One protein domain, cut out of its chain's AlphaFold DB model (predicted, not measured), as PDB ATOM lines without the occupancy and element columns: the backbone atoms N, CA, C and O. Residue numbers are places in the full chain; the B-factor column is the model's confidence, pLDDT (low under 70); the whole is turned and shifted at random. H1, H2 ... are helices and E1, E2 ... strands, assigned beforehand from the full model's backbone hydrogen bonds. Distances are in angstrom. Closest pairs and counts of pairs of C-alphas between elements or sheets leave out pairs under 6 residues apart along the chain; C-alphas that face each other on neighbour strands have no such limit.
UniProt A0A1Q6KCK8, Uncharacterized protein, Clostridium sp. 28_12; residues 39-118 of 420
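Overview. This is residues 39 to 118 of the 420 residues of an uncharacterized protein of Clostridium sp. 28_12 (UniProt A0A1Q6KCK8). One sheet of six strands curls round like part of a barrel, left open between its edge strands E4 and E5, and the one short helix, H1, packs on it near E1 and E6. The turns after E1 and E2 make the two ends of the long axis. The printed part has 80 residues, and its named elements follow as E1, E2, E3, E4, E5, H1, E6; the sheet is mixed, in the order E4, E6, E1, E2, E3, E5, and the class is mostly strand. The whole is compact, with a radius of gyration of the C-alphas of 12.3 A, but elongated, spanning 38 by 21 by 20 A.

Arrangement. E1, residues 39 to 48, and E2, residues 56 to 64, form an antiparallel hairpin, with N 42 and O 60 at 2.8 A. E2 forms a second hairpin with E3, residues 70 to 73, where N 63 and O 71 are 2.9 A apart. E1, E2 and E3 are a meander, each strand the antiparallel neighbour of the one before. E4, residues 81 to 87, is apart from E3 and is an edge strand. E5, residues 98 to 100, is the other edge strand, antiparallel to E3, with N 72 and O 99 at 2.9 A. H1, residues 103 to 108, is on the sheet at a height of 7.4 A, only just over none of its strands, with two of its six C-alphas falling on E6, residues 110 to 117. The closest C-alphas of H1 and E1, those of Ile 106 and Ile 42, are 7.8 A apart. In H1 every O i to N i+4 pair is within hydrogen-bond range. E6 is parallel to E1, at 43 degrees, with N 45 and O 111 at 2.8 A, and antiparallel to E4, with N 87 and O 114 at 2.8 A.

Along the chain. E1 begins at C-alpha 39, (194.844, 225.406, 178.416), and is 27.3 A long. E2 measures 25.1 A, E3 10.2 A, E4 16.2 A, E5 6.9 A and H1 8.6 A. E6, 21.3 A long, ends at C-alpha 117, (174.081, 241.554, 169.287).

Size, cuts and confidence. The two C-alphas farthest apart, those of Gln 52 and Ser 66, are 40.1 A apart. The sheet is strongly twisted, its C-alphas up to 8.3 A off their best plane. The printed part has no cut, and no link is long. The mean pLDDT of the printed part is 92.7, and no printed residue is under 70.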
ATOM      1  N   VAL A  39     196.200 225.058 178.834       90.00
ATOM      2  CA  VAL A  39     194.844 225.406 178.416       90.00
ATOM      3  C   VAL A  39     193.844 224.838 179.421       90.00
ATOM      4  O   VAL A  39     194.013 223.718 179.919       90.00
ATOM      5  N   ILE A  40     192.827 225.623 179.765       91.00
ATOM      6  CA  ILE A  40     191.683 225.183 180.569       91.00
ATOM      7  C   ILE A  40     190.379 225.501 179.842       91.00
ATOM      8  O   ILE A  40     190.228 226.571 179.263       91.00
ATOM      9  N   GLU A  41     189.423 224.581 179.919       94.25
ATOM     10  CA  GLU A  41     188.054 224.815 179.460       94.25
ATOM     11  C   GLU A  41     187.286 225.654 180.488       94.25
ATOM     12  O   GLU A  41     187.322 225.370 181.695       94.25
ATOM     13  N   ILE A  42     186.581 226.666 179.993       95.00
ATOM     14  CA  ILE A  42     185.755 227.607 180.741       95.00
ATOM     15  C   ILE A  42     184.336 227.579 180.177       95.00
ATOM     16  O   ILE A  42     184.118 227.632 178.969       95.00
ATOM     17  N   SER A  43     183.359 227.536 181.075       95.88
ATOM     18  CA  SER A  43     181.952 227.742 180.762       95.88
ATOM     19  C   SER A  43     181.670 229.245 180.696       95.88
ATOM     20  O   SER A  43     181.631 229.911 181.732       95.88
ATOM     21  N   LEU A  44     181.464 229.782 179.498       95.38
ATOM     22  CA  LEU A  44     181.072 231.173 179.286       95.38
ATOM     23  C   LEU A  44     179.543 231.262 179.222       95.38
ATOM     24  O   LEU A  44     178.927 230.746 178.293       95.38
ATOM     25  N   GLU A  45     178.938 231.889 180.228       95.69
ATOM     26  CA  GLU A  45     177.516 232.241 180.240       95.69
ATOM     27  C   GLU A  45     177.352 233.637 179.631       95.69
ATOM     28  O   GLU A  45     177.914 234.613 180.135       95.69
ATOM     29  N   VAL A  46     176.586 233.713 178.550       95.31
ATOM     30  CA  VAL A  46     176.348 234.919 177.760       95.31
ATOM     31  C   VAL A  46     174.890 235.322 177.926       95.31
ATOM     32  O   VAL A  46     173.980 234.540 177.649       95.31
ATOM     33  N   ALA A  47     174.662 236.538 178.410       94.81
ATOM     34  CA  ALA A  47     173.336 237.122 178.551       94.81
ATOM     35  C   ALA A  47     173.121 238.230 177.515       94.81
ATOM     36  O   ALA A  47     174.010 239.043 177.282       94.81
ATOM     37  N   ASP A  48     171.924 238.316 176.941       93.38
ATOM     38  CA  ASP A  48     171.535 239.507 176.188       93.38
ATOM     39  C   ASP A  48     171.395 240.700 177.140       93.38
ATOM     40  O   ASP A  48     170.610 240.651 178.093       93.38
ATOM     41  N   LYS A  49     172.123 241.789 176.874       92.75
ATOM     42  CA  LYS A  49     172.052 243.014 177.680       92.75
ATOM     43  C   LYS A  49     170.637 243.597 177.706       92.75
ATOM     44  O   LYS A  49     170.208 244.132 178.731       92.75
ATOM     45  N   ASN A  50     169.884 243.437 176.620       88.44
ATOM     46  CA  ASN A  50     168.508 243.921 176.507       88.44
ATOM     47  C   ASN A  50     167.472 242.951 177.099       88.44
ATOM     48  O   ASN A  50     166.291 243.295 177.163       88.44
ATOM     49  N   ASN A  51     167.901 241.782 177.590       87.94
ATOM     50  CA  ASN A  51     167.057 240.728 178.164       87.94
ATOM     51  C   ASN A  51     165.911 240.275 177.237       87.94
ATOM     52  O   ASN A  51     164.837 239.908 177.717       87.94
ATOM     53  N   GLN A  52     166.116 240.329 175.920       87.38
ATOM     54  CA  GLN A  52     165.171 239.823 174.923       87.38
ATOM     55  C   GLN A  52     165.396 238.337 174.640       87.38
ATOM     56  O   GLN A  52     164.452 237.638 174.278       87.38
ATOM     57  N   LEU A  53     166.628 237.856 174.823       90.00
ATOM     58  CA  LEU A  53     167.004 236.457 174.629       90.00
ATOM     59  C   LEU A  53     167.325 235.763 175.956       90.00
ATOM     60  O   LEU A  53     167.784 236.385 176.919       90.00
ATOM     61  N   GLU A  54     167.108 234.448 175.989       90.19
ATOM     62  CA  GLU A  54     167.540 233.616 177.107       90.19
ATOM     63  C   GLU A  54     169.069 233.579 177.216       90.19
ATOM     64  O   GLU A  54     169.804 233.802 176.254       90.19
ATOM     65  N   LYS A  55     169.555 233.293 178.426       92.38
ATOM     66  CA  LYS A  55     170.986 233.124 178.665       92.38
ATOM     67  C   LYS A  55     171.485 231.863 177.981       92.38
ATOM     68  O   LYS A  55     170.921 230.785 178.160       92.38
ATOM     69  N   GLU A  56     172.615 231.985 177.310       89.50
ATOM     70  CA  GLU A  56     173.257 230.881 176.615       89.50
ATOM     71  C   GLU A  56     174.564 230.519 177.319       89.50
ATOM     72  O   GLU A  56     175.206 231.349 177.959       89.50
ATOM     73  N   THR A  57     174.960 229.250 177.260       92.88
ATOM     74  CA  THR A  57     176.229 228.789 177.831       92.88
ATOM     75  C   THR A  57     177.015 228.039 176.777       92.88
ATOM     76  O   THR A  57     176.518 227.074 176.200       92.88
ATOM     77  N   ILE A  58     178.255 228.463 176.558       91.56
ATOM     78  CA  ILE A  58     179.180 227.840 175.613       91.56
ATOM     79  C   ILE A  58     180.494 227.482 176.304       91.56
ATOM     80  O   ILE A  58     180.852 228.048 177.337       91.56
ATOM     81  N   THR A  59     181.208 226.510 175.742       93.50
ATOM     82  CA  THR A  59     182.539 226.124 176.225       93.50
ATOM     83  C   THR A  59     183.588 226.848 175.401       93.50
ATOM     84  O   THR A  59     183.561 226.780 174.175       93.50
ATOM     85  N   VAL A  60     184.499 227.537 176.077       93.94
ATOM     86  CA  VAL A  60     185.624 228.256 175.471       93.94
ATOM     87  C   VAL A  60     186.915 227.884 176.187       93.94
ATOM     88  O   VAL A  60     186.898 227.388 177.314       93.94
ATOM     89  N   GLU A  61     188.043 228.114 175.535       93.44
ATOM     90  CA  GLU A  61     189.357 227.800 176.085       93.44
ATOM     91  C   GLU A  61     190.049 229.066 176.594       93.44
ATOM     92  O   GLU A  61     189.986 230.129 175.976       93.44
ATOM     93  N   ALA A  62     190.713 228.946 177.743       94.44
ATOM     94  CA  ALA A  62     191.583 229.977 178.283       94.44
ATOM     95  C   ALA A  62     193.019 229.462 178.383       94.44
ATOM     96  O   ALA A  62     193.267 228.357 178.879       94.44
ATOM     97  N   THR A  63     193.969 230.293 177.968       92.75
ATOM     98  CA  THR A  63     195.384 229.930 177.850       92.75
ATOM     99  C   THR A  63     196.209 230.608 178.936       92.75
ATOM    100  O   THR A  63     196.130 231.822 179.140       92.75
ATOM    101  N   GLU A  64     197.019 229.826 179.653       91.12
ATOM    102  CA  GLU A  64     197.986 230.341 180.623       91.12
ATOM    103  C   GLU A  64     199.179 230.979 179.904       91.12
ATOM    104  O   GLU A  64     199.932 230.322 179.185       91.12
ATOM    105  N   THR A  65     199.389 232.263 180.156       87.31
ATOM    106  CA  THR A  65     200.566 233.007 179.702       87.31
ATOM    107  C   THR A  65     201.833 232.567 180.435       87.31
ATOM    108  O   THR A  65     201.792 231.977 181.519       87.31
ATOM    109  N   SER A  66     203.002 232.968 179.923       80.56
ATOM    110  CA  SER A  66     204.280 232.775 180.622       80.56
ATOM    111  C   SER A  66     204.310 233.397 182.015       80.56
ATOM    112  O   SER A  66     205.162 233.018 182.818       80.56
ATOM    113  N   ASP A  67     203.401 234.336 182.302       82.31
ATOM    114  CA  ASP A  67     203.245 234.988 183.595       82.31
ATOM    115  C   ASP A  67     202.225 234.334 184.536       82.31
ATOM    116  O   ASP A  67     202.039 234.805 185.659       82.31
ATOM    117  N   GLY A  68     201.696 233.164 184.177       83.25
ATOM    118  CA  GLY A  68     200.765 232.396 185.012       83.25
ATOM    119  C   GLY A  68     199.357 232.987 185.057       83.25
ATOM    120  O   GLY A  68     198.534 232.554 185.859       83.25
ATOM    121  N   VAL A  69     199.098 233.990 184.219       90.56
ATOM    122  CA  VAL A  69     197.794 234.624 184.034       90.56
ATOM    123  C   VAL A  69     197.038 233.870 182.948       90.56
ATOM    124  O   VAL A  69     197.622 233.600 181.899       90.56
ATOM    125  N   TYR A  70     195.761 233.570 183.179       93.81
ATOM    126  CA  TYR A  70     194.885 232.965 182.178       93.81
ATOM    127  C   TYR A  70     194.178 234.050 181.371       93.81
ATOM    128  O   TYR A  70     193.547 234.938 181.947       93.81
ATOM    129  N   LEU A  71     194.289 233.962 180.048       94.75
ATOM    130  CA  LEU A  71     193.597 234.830 179.102       94.75
ATOM    131  C   LEU A  71     192.525 234.029 178.364       94.75
ATOM    132  O   LEU A  71     192.795 232.915 177.922       94.75
ATOM    133  N   LEU A  72     191.333 234.599 178.238       94.94
ATOM    134  CA  LEU A  72     190.203 234.032 177.505       94.94
ATOM    135  C   LEU A  72     189.878 234.940 176.324       94.94
ATOM    136  O   LEU A  72     189.739 236.149 176.503       94.94
ATOM    137  N   GLU A  73     189.747 234.363 175.133       94.81
ATOM    138  CA  GLU A  73     189.286 235.074 173.941       94.81
ATOM    139  C   GLU A  73     187.770 234.917 173.791       94.81
ATOM    140  O   GLU A  73     187.240 233.812 173.677       94.81
ATOM    141  N   LEU A  74     187.061 236.041 173.837       95.50
ATOM    142  CA  LEU A  74     185.619 236.110 173.696       95.50
ATOM    143  C   LEU A  74     185.230 235.879 172.225       95.50
ATOM    144  O   LEU A  74     185.776 236.528 171.318       95.50
ATOM    145  N   PRO A  75     184.274 234.978 171.957       94.69
ATOM    146  CA  PRO A  75     183.897 234.629 170.596       94.69
ATOM    147  C   PRO A  75     183.224 235.800 169.871       94.69
ATOM    148  O   PRO A  75     182.588 236.657 170.471       94.69
ATOM    149  N   GLU A  76     183.361 235.840 168.552       94.25
ATOM    150  CA  GLU A  76     182.662 236.810 167.690       94.25
ATOM    151  C   GLU A  76     181.178 236.457 167.548       94.25
ATOM    152  O   GLU A  76     180.342 237.316 167.279       94.25
ATOM    153  N   ILE A  77     180.873 235.168 167.706       93.00
ATOM    154  CA  ILE A  77     179.580 234.575 167.397       93.00
ATOM    155  C   ILE A  77     179.179 233.676 168.552       93.00
ATOM    156  O   ILE A  77     179.937 232.785 168.942       93.00
ATOM    157  N   VAL A  78     177.968 233.864 169.060       92.06
ATOM    158  CA  VAL A  78     177.368 232.975 170.058       92.06
ATOM    159  C   VAL A  78     176.035 232.494 169.513       92.06
ATOM    160  O   VAL A  78     175.183 233.292 169.127       92.06
ATOM    161  N   ASN A  79     175.898 231.168 169.411       87.12
ATOM    162  CA  ASN A  79     174.710 230.494 168.887       87.12
ATOM    163  C   ASN A  79     174.173 231.164 167.609       87.12
ATOM    164  O   ASN A  79     173.066 231.705 167.578       87.12
ATOM    165  N   THR A  80     175.011 231.182 166.569       93.56
ATOM    166  CA  THR A  80     174.782 231.807 165.251       93.56
ATOM    167  C   THR A  80     174.703 233.333 165.214       93.56
ATOM    168  O   THR A  80     174.705 233.867 164.116       93.56
ATOM    169  N   LYS A  81     174.657 234.059 166.336       95.62
ATOM    170  CA  LYS A  81     174.473 235.522 166.358       95.62
ATOM    171  C   LYS A  81     175.808 236.252 166.460       95.62
ATOM    172  O   LYS A  81     176.608 235.923 167.335       95.62
ATOM    173  N   MET A  82     176.028 237.241 165.599       96.06
ATOM    174  CA  MET A  82     177.196 238.123 165.653       96.06
ATOM    175  C   MET A  82     177.089 239.079 166.842       96.06
ATOM    176  O   MET A  82     176.033 239.665 167.095       96.06
ATOM    177  N   ILE A  83     178.192 239.249 167.564       95.94
ATOM    178  CA  ILE A  83     178.276 240.123 168.732       95.94
ATOM    179  C   ILE A  83     179.004 241.406 168.358       95.94
ATOM    180  O   ILE A  83     180.083 241.375 167.770       95.94
ATOM    181  N   THR A  84     178.427 242.539 168.749       95.38
ATOM    182  CA  THR A  84     179.060 243.852 168.580       95.38
ATOM    183  C   THR A  84     179.872 244.247 169.802       95.38
ATOM    184  O   THR A  84     180.944 244.833 169.659       95.38
ATOM    185  N   LYS A  85     179.370 243.934 171.004       95.94
ATOM    186  CA  LYS A  85     179.964 244.364 172.274       95.94
ATOM    187  C   LYS A  85     179.771 243.341 173.378       95.94
ATOM    188  O   LYS A  85     178.764 242.636 173.416       95.94
ATOM    189  N   TYR A  86     180.717 243.344 174.310       96.62
ATOM    190  CA  TYR A  86     180.671 242.584 175.552       96.62
ATOM    191  C   TYR A  86     180.697 243.515 176.760       96.62
ATOM    192  O   TYR A  86     181.284 244.593 176.710       96.62
ATOM    193  N   TYR A  87     180.111 243.055 177.859       95.31
ATOM    194  CA  TYR A  87     180.038 243.760 179.130       95.31
ATOM    195  C   TYR A  87     180.387 242.817 180.279       95.31
ATOM    196  O   TYR A  87     179.999 241.643 180.278       95.31
ATOM    197  N   ASN A  88     181.123 243.332 181.260       91.69
ATOM    198  CA  ASN A  88     181.474 242.588 182.465       91.69
ATOM    199  C   ASN A  88     180.306 242.561 183.475       91.69
ATOM    200  O   ASN A  88     179.229 243.109 183.244       91.69
ATOM    201  N   SER A  89     180.520 241.940 184.638       86.44
ATOM    202  CA  SER A  89     179.510 241.867 185.705       86.44
ATOM    203  C   SER A  89     179.131 243.215 186.332       86.44
ATOM    204  O   SER A  89     178.146 243.284 187.067       86.44
ATOM    205  N   GLU A  90     179.923 244.259 186.098       88.62
ATOM    206  CA  GLU A  90     179.684 245.633 186.555       88.62
ATOM    207  C   GLU A  90     178.993 246.487 185.476       88.62
ATOM    208  O   GLU A  90     178.791 247.684 185.671       88.62
ATOM    209  N   ASP A  91     178.578 245.859 184.370       89.38
ATOM    210  CA  ASP A  91     177.962 246.485 183.198       89.38
ATOM    211  C   ASP A  91     178.891 247.439 182.425       89.38
ATOM    212  O   ASP A  91     178.441 248.240 181.601       89.38
ATOM    213  N   GLU A  92     180.202 247.333 182.650       92.94
ATOM    214  CA  GLU A  92     181.216 248.079 181.910       92.94
ATOM    215  C   GLU A  92     181.553 247.365 180.597       92.94
ATOM    216  O   GLU A  92     181.719 246.142 180.564       92.94
ATOM    217  N   GLU A  93     181.647 248.140 179.512       95.12
ATOM    218  CA  GLU A  93     182.024 247.642 178.187       95.12
ATOM    219  C   GLU A  93     183.445 247.064 178.215       95.12
ATOM    220  O   GLU A  93     184.368 247.641 178.791       95.12
ATOM    221  N   ILE A  94     183.615 245.901 177.594       93.81
ATOM    222  CA  ILE A  94     184.901 245.230 177.461       93.81
ATOM    223  C   ILE A  94     185.513 245.640 176.119       93.81
ATOM    224  O   ILE A  94     185.149 245.114 175.071       93.81
ATOM    225  N   ASP A  95     186.488 246.548 176.162       87.44
ATOM    226  CA  ASP A  95     187.138 247.100 174.961       87.44
ATOM    227  C   ASP A  95     188.003 246.082 174.185       87.44
ATOM    228  O   ASP A  95     188.396 246.320 173.043       87.44
ATOM    229  N   SER A  96     188.352 244.953 174.811       89.81
ATOM    230  CA  SER A  96     189.219 243.914 174.251       89.81
ATOM    231  C   SER A  96     188.510 242.569 174.242       89.81
ATOM    232  O   SER A  96     188.010 242.111 175.265       89.81
ATOM    233  N   ARG A  97     188.560 241.863 173.110       88.44
ATOM    234  CA  ARG A  97     188.027 240.497 173.025       88.44
ATOM    235  C   ARG A  97     188.809 239.503 173.871       88.44
ATOM    236  O   ARG A  97     188.269 238.470 174.235       88.44
ATOM    237  N   THR A  98     190.048 239.809 174.231       93.06
ATOM    238  CA  THR A  98     190.791 239.014 175.205       93.06
ATOM    239  C   THR A  98     190.612 239.601 176.598       93.06
ATOM    240  O   THR A  98     190.950 240.768 176.819       93.06
ATOM    241  N   ILE A  99     190.142 238.784 177.537       94.19
ATOM    242  CA  ILE A  99     189.992 239.140 178.949       94.19
ATOM    243  C   ILE A  99     190.932 238.316 179.825       94.19
ATOM    244  O   ILE A  99     191.224 237.154 179.544       94.19
ATOM    245  N   GLN A 100     191.404 238.922 180.911       94.69
ATOM    246  CA  GLN A 100     192.153 238.222 181.946       94.69
ATOM    247  C   GLN A 100     191.188 237.628 182.971       94.69
ATOM    248  O   GLN A 100     190.387 238.353 183.556       94.69
ATOM    249  N   LEU A 101     191.319 236.329 183.236       94.38
ATOM    250  CA  LEU A 101     190.499 235.650 184.233       94.38
ATOM    251  C   LEU A 101     190.983 235.932 185.655       94.38
ATOM    252  O   LEU A 101     192.185 235.967 185.941       94.38
ATOM    253  N   THR A 102     190.028 236.071 186.565       93.50
ATOM    254  CA  THR A 102     190.267 236.140 188.007       93.50
ATOM    255  C   THR A 102     190.500 234.749 188.603       93.50
ATOM    256  O   THR A 102     190.043 233.735 188.074       93.50
ATOM    257  N   ASP A 103     191.146 234.684 189.774       93.00
ATOM    258  CA  ASP A 103     191.351 233.420 190.505       93.00
ATOM    259  C   ASP A 103     190.034 232.673 190.770       93.00
ATOM    260  O   ASP A 103     189.996 231.441 190.774       93.00
ATOM    261  N   LYS A 104     188.944 233.423 190.980       93.69
ATOM    262  CA  LYS A 104     187.607 232.866 191.189       93.69
ATOM    263  C   LYS A 104     187.083 232.196 189.918       93.69
ATOM    264  O   LYS A 104     186.658 231.048 189.988       93.69
ATOM    265  N   GLU A 105     187.148 232.872 188.775       94.38
ATOM    266  CA  GLU A 105     186.680 232.333 187.488       94.38
ATOM    267  C   GLU A 105     187.500 231.116 187.050       94.38
ATOM    268  O   GLU A 105     186.941 230.154 186.528       94.38
ATOM    269  N   ILE A 106     188.805 231.102 187.340       92.81
ATOM    270  CA  ILE A 106     189.682 229.946 187.098       92.81
ATOM    271  C   ILE A 106     189.282 228.758 187.988       92.81
ATOM    272  O   ILE A 106     189.249 227.617 187.523       92.81
ATOM    273  N   ALA A 107     188.987 229.005 189.268       93.50
ATOM    274  CA  ALA A 107     188.602 227.958 190.214       93.50
ATOM    275  C   ALA A 107     187.207 227.383 189.920       93.50
ATOM    276  O   ALA A 107     187.009 226.171 190.026       93.50
ATOM    277  N   GLU A 108     186.254 228.239 189.549       95.44
ATOM    278  CA  GLU A 108     184.872 227.864 189.221       95.44
ATOM    279  C   GLU A 108     184.715 227.388 187.771       95.44
ATOM    280  O   GLU A 108     183.707 226.762 187.443       95.44
ATOM    281  N   LYS A 109     185.709 227.655 186.912       95.06
ATOM    282  CA  LYS A 109     185.671 227.436 185.459       95.06
ATOM    283  C   LYS A 109     184.446 228.061 184.792       95.06
ATOM    284  O   LYS A 109     183.879 227.490 183.861       95.06
ATOM    285  N   LYS A 110     184.016 229.218 185.291       94.94
ATOM    286  CA  LYS A 110     182.817 229.908 184.823       94.94
ATOM    287  C   LYS A 110     183.083 231.399 184.702       94.94
ATOM    288  O   LYS A 110     183.593 232.001 185.640       94.94
ATOM    289  N   VAL A 111     182.683 231.971 183.573       95.19
ATOM    290  CA  VAL A 111     182.706 233.411 183.296       95.19
ATOM    291  C   VAL A 111     181.305 233.832 182.871       95.19
ATOM    292  O   VAL A 111     180.602 233.069 182.211       95.19
ATOM    293  N   GLN A 112     180.877 235.018 183.292       95.06
ATOM    294  CA  GLN A 112     179.581 235.595 182.942       95.06
ATOM    295  C   GLN A 112     179.802 236.940 182.268       95.06
ATOM    296  O   GLN A 112     180.486 237.798 182.824       95.06
ATOM    297  N   VAL A 113     179.202 237.114 181.098       95.81
ATOM    298  CA  VAL A 113     179.247 238.359 180.328       95.81
ATOM    299  C   VAL A 113     177.856 238.693 179.806       95.81
ATOM    300  O   VAL A 113     177.037 237.798 179.582       95.81
ATOM    301  N   ALA A 114     177.594 239.978 179.599       96.06
ATOM    302  CA  ALA A 114     176.450 240.427 178.814       96.06
ATOM    303  C   ALA A 114     176.911 240.898 177.429       96.06
ATOM    304  O   ALA A 114     178.068 241.289 177.265       96.06
ATOM    305  N   THR A 115     176.033 240.847 176.432       95.69
ATOM    306  CA  THR A 115     176.366 241.168 175.039       95.69
ATOM    307  C   THR A 115     175.312 242.026 174.372       95.69
ATOM    308  O   THR A 115     174.120 241.800 174.582       95.69
ATOM    309  N   ASP A 116     175.767 242.917 173.493       95.81
ATOM    310  CA  ASP A 116     174.927 243.500 172.449       95.81
ATOM    311  C   ASP A 116     175.149 242.737 171.144       95.81
ATOM    312  O   ASP A 116     176.271 242.642 170.628       95.81
ATOM    313  N   TYR A 117     174.066 242.204 170.591       96.38
ATOM    314  CA  TYR A 117     174.081 241.554 169.287       96.38
ATOM    315  C   TYR A 117     174.028 242.582 168.157       96.38
ATOM    316  O   TYR A 117     173.486 243.677 168.315       96.38
ATOM    317  N   ASP A 118     174.584 242.224 167.004       97.19
ATOM    318  CA  ASP A 118     174.420 243.008 165.782       97.19
ATOM    319  C   ASP A 118     172.993 242.806 165.263       97.19
ATOM    320  O   ASP A 118     172.649 241.745 164.740       97.19
TER     321      ASP A 118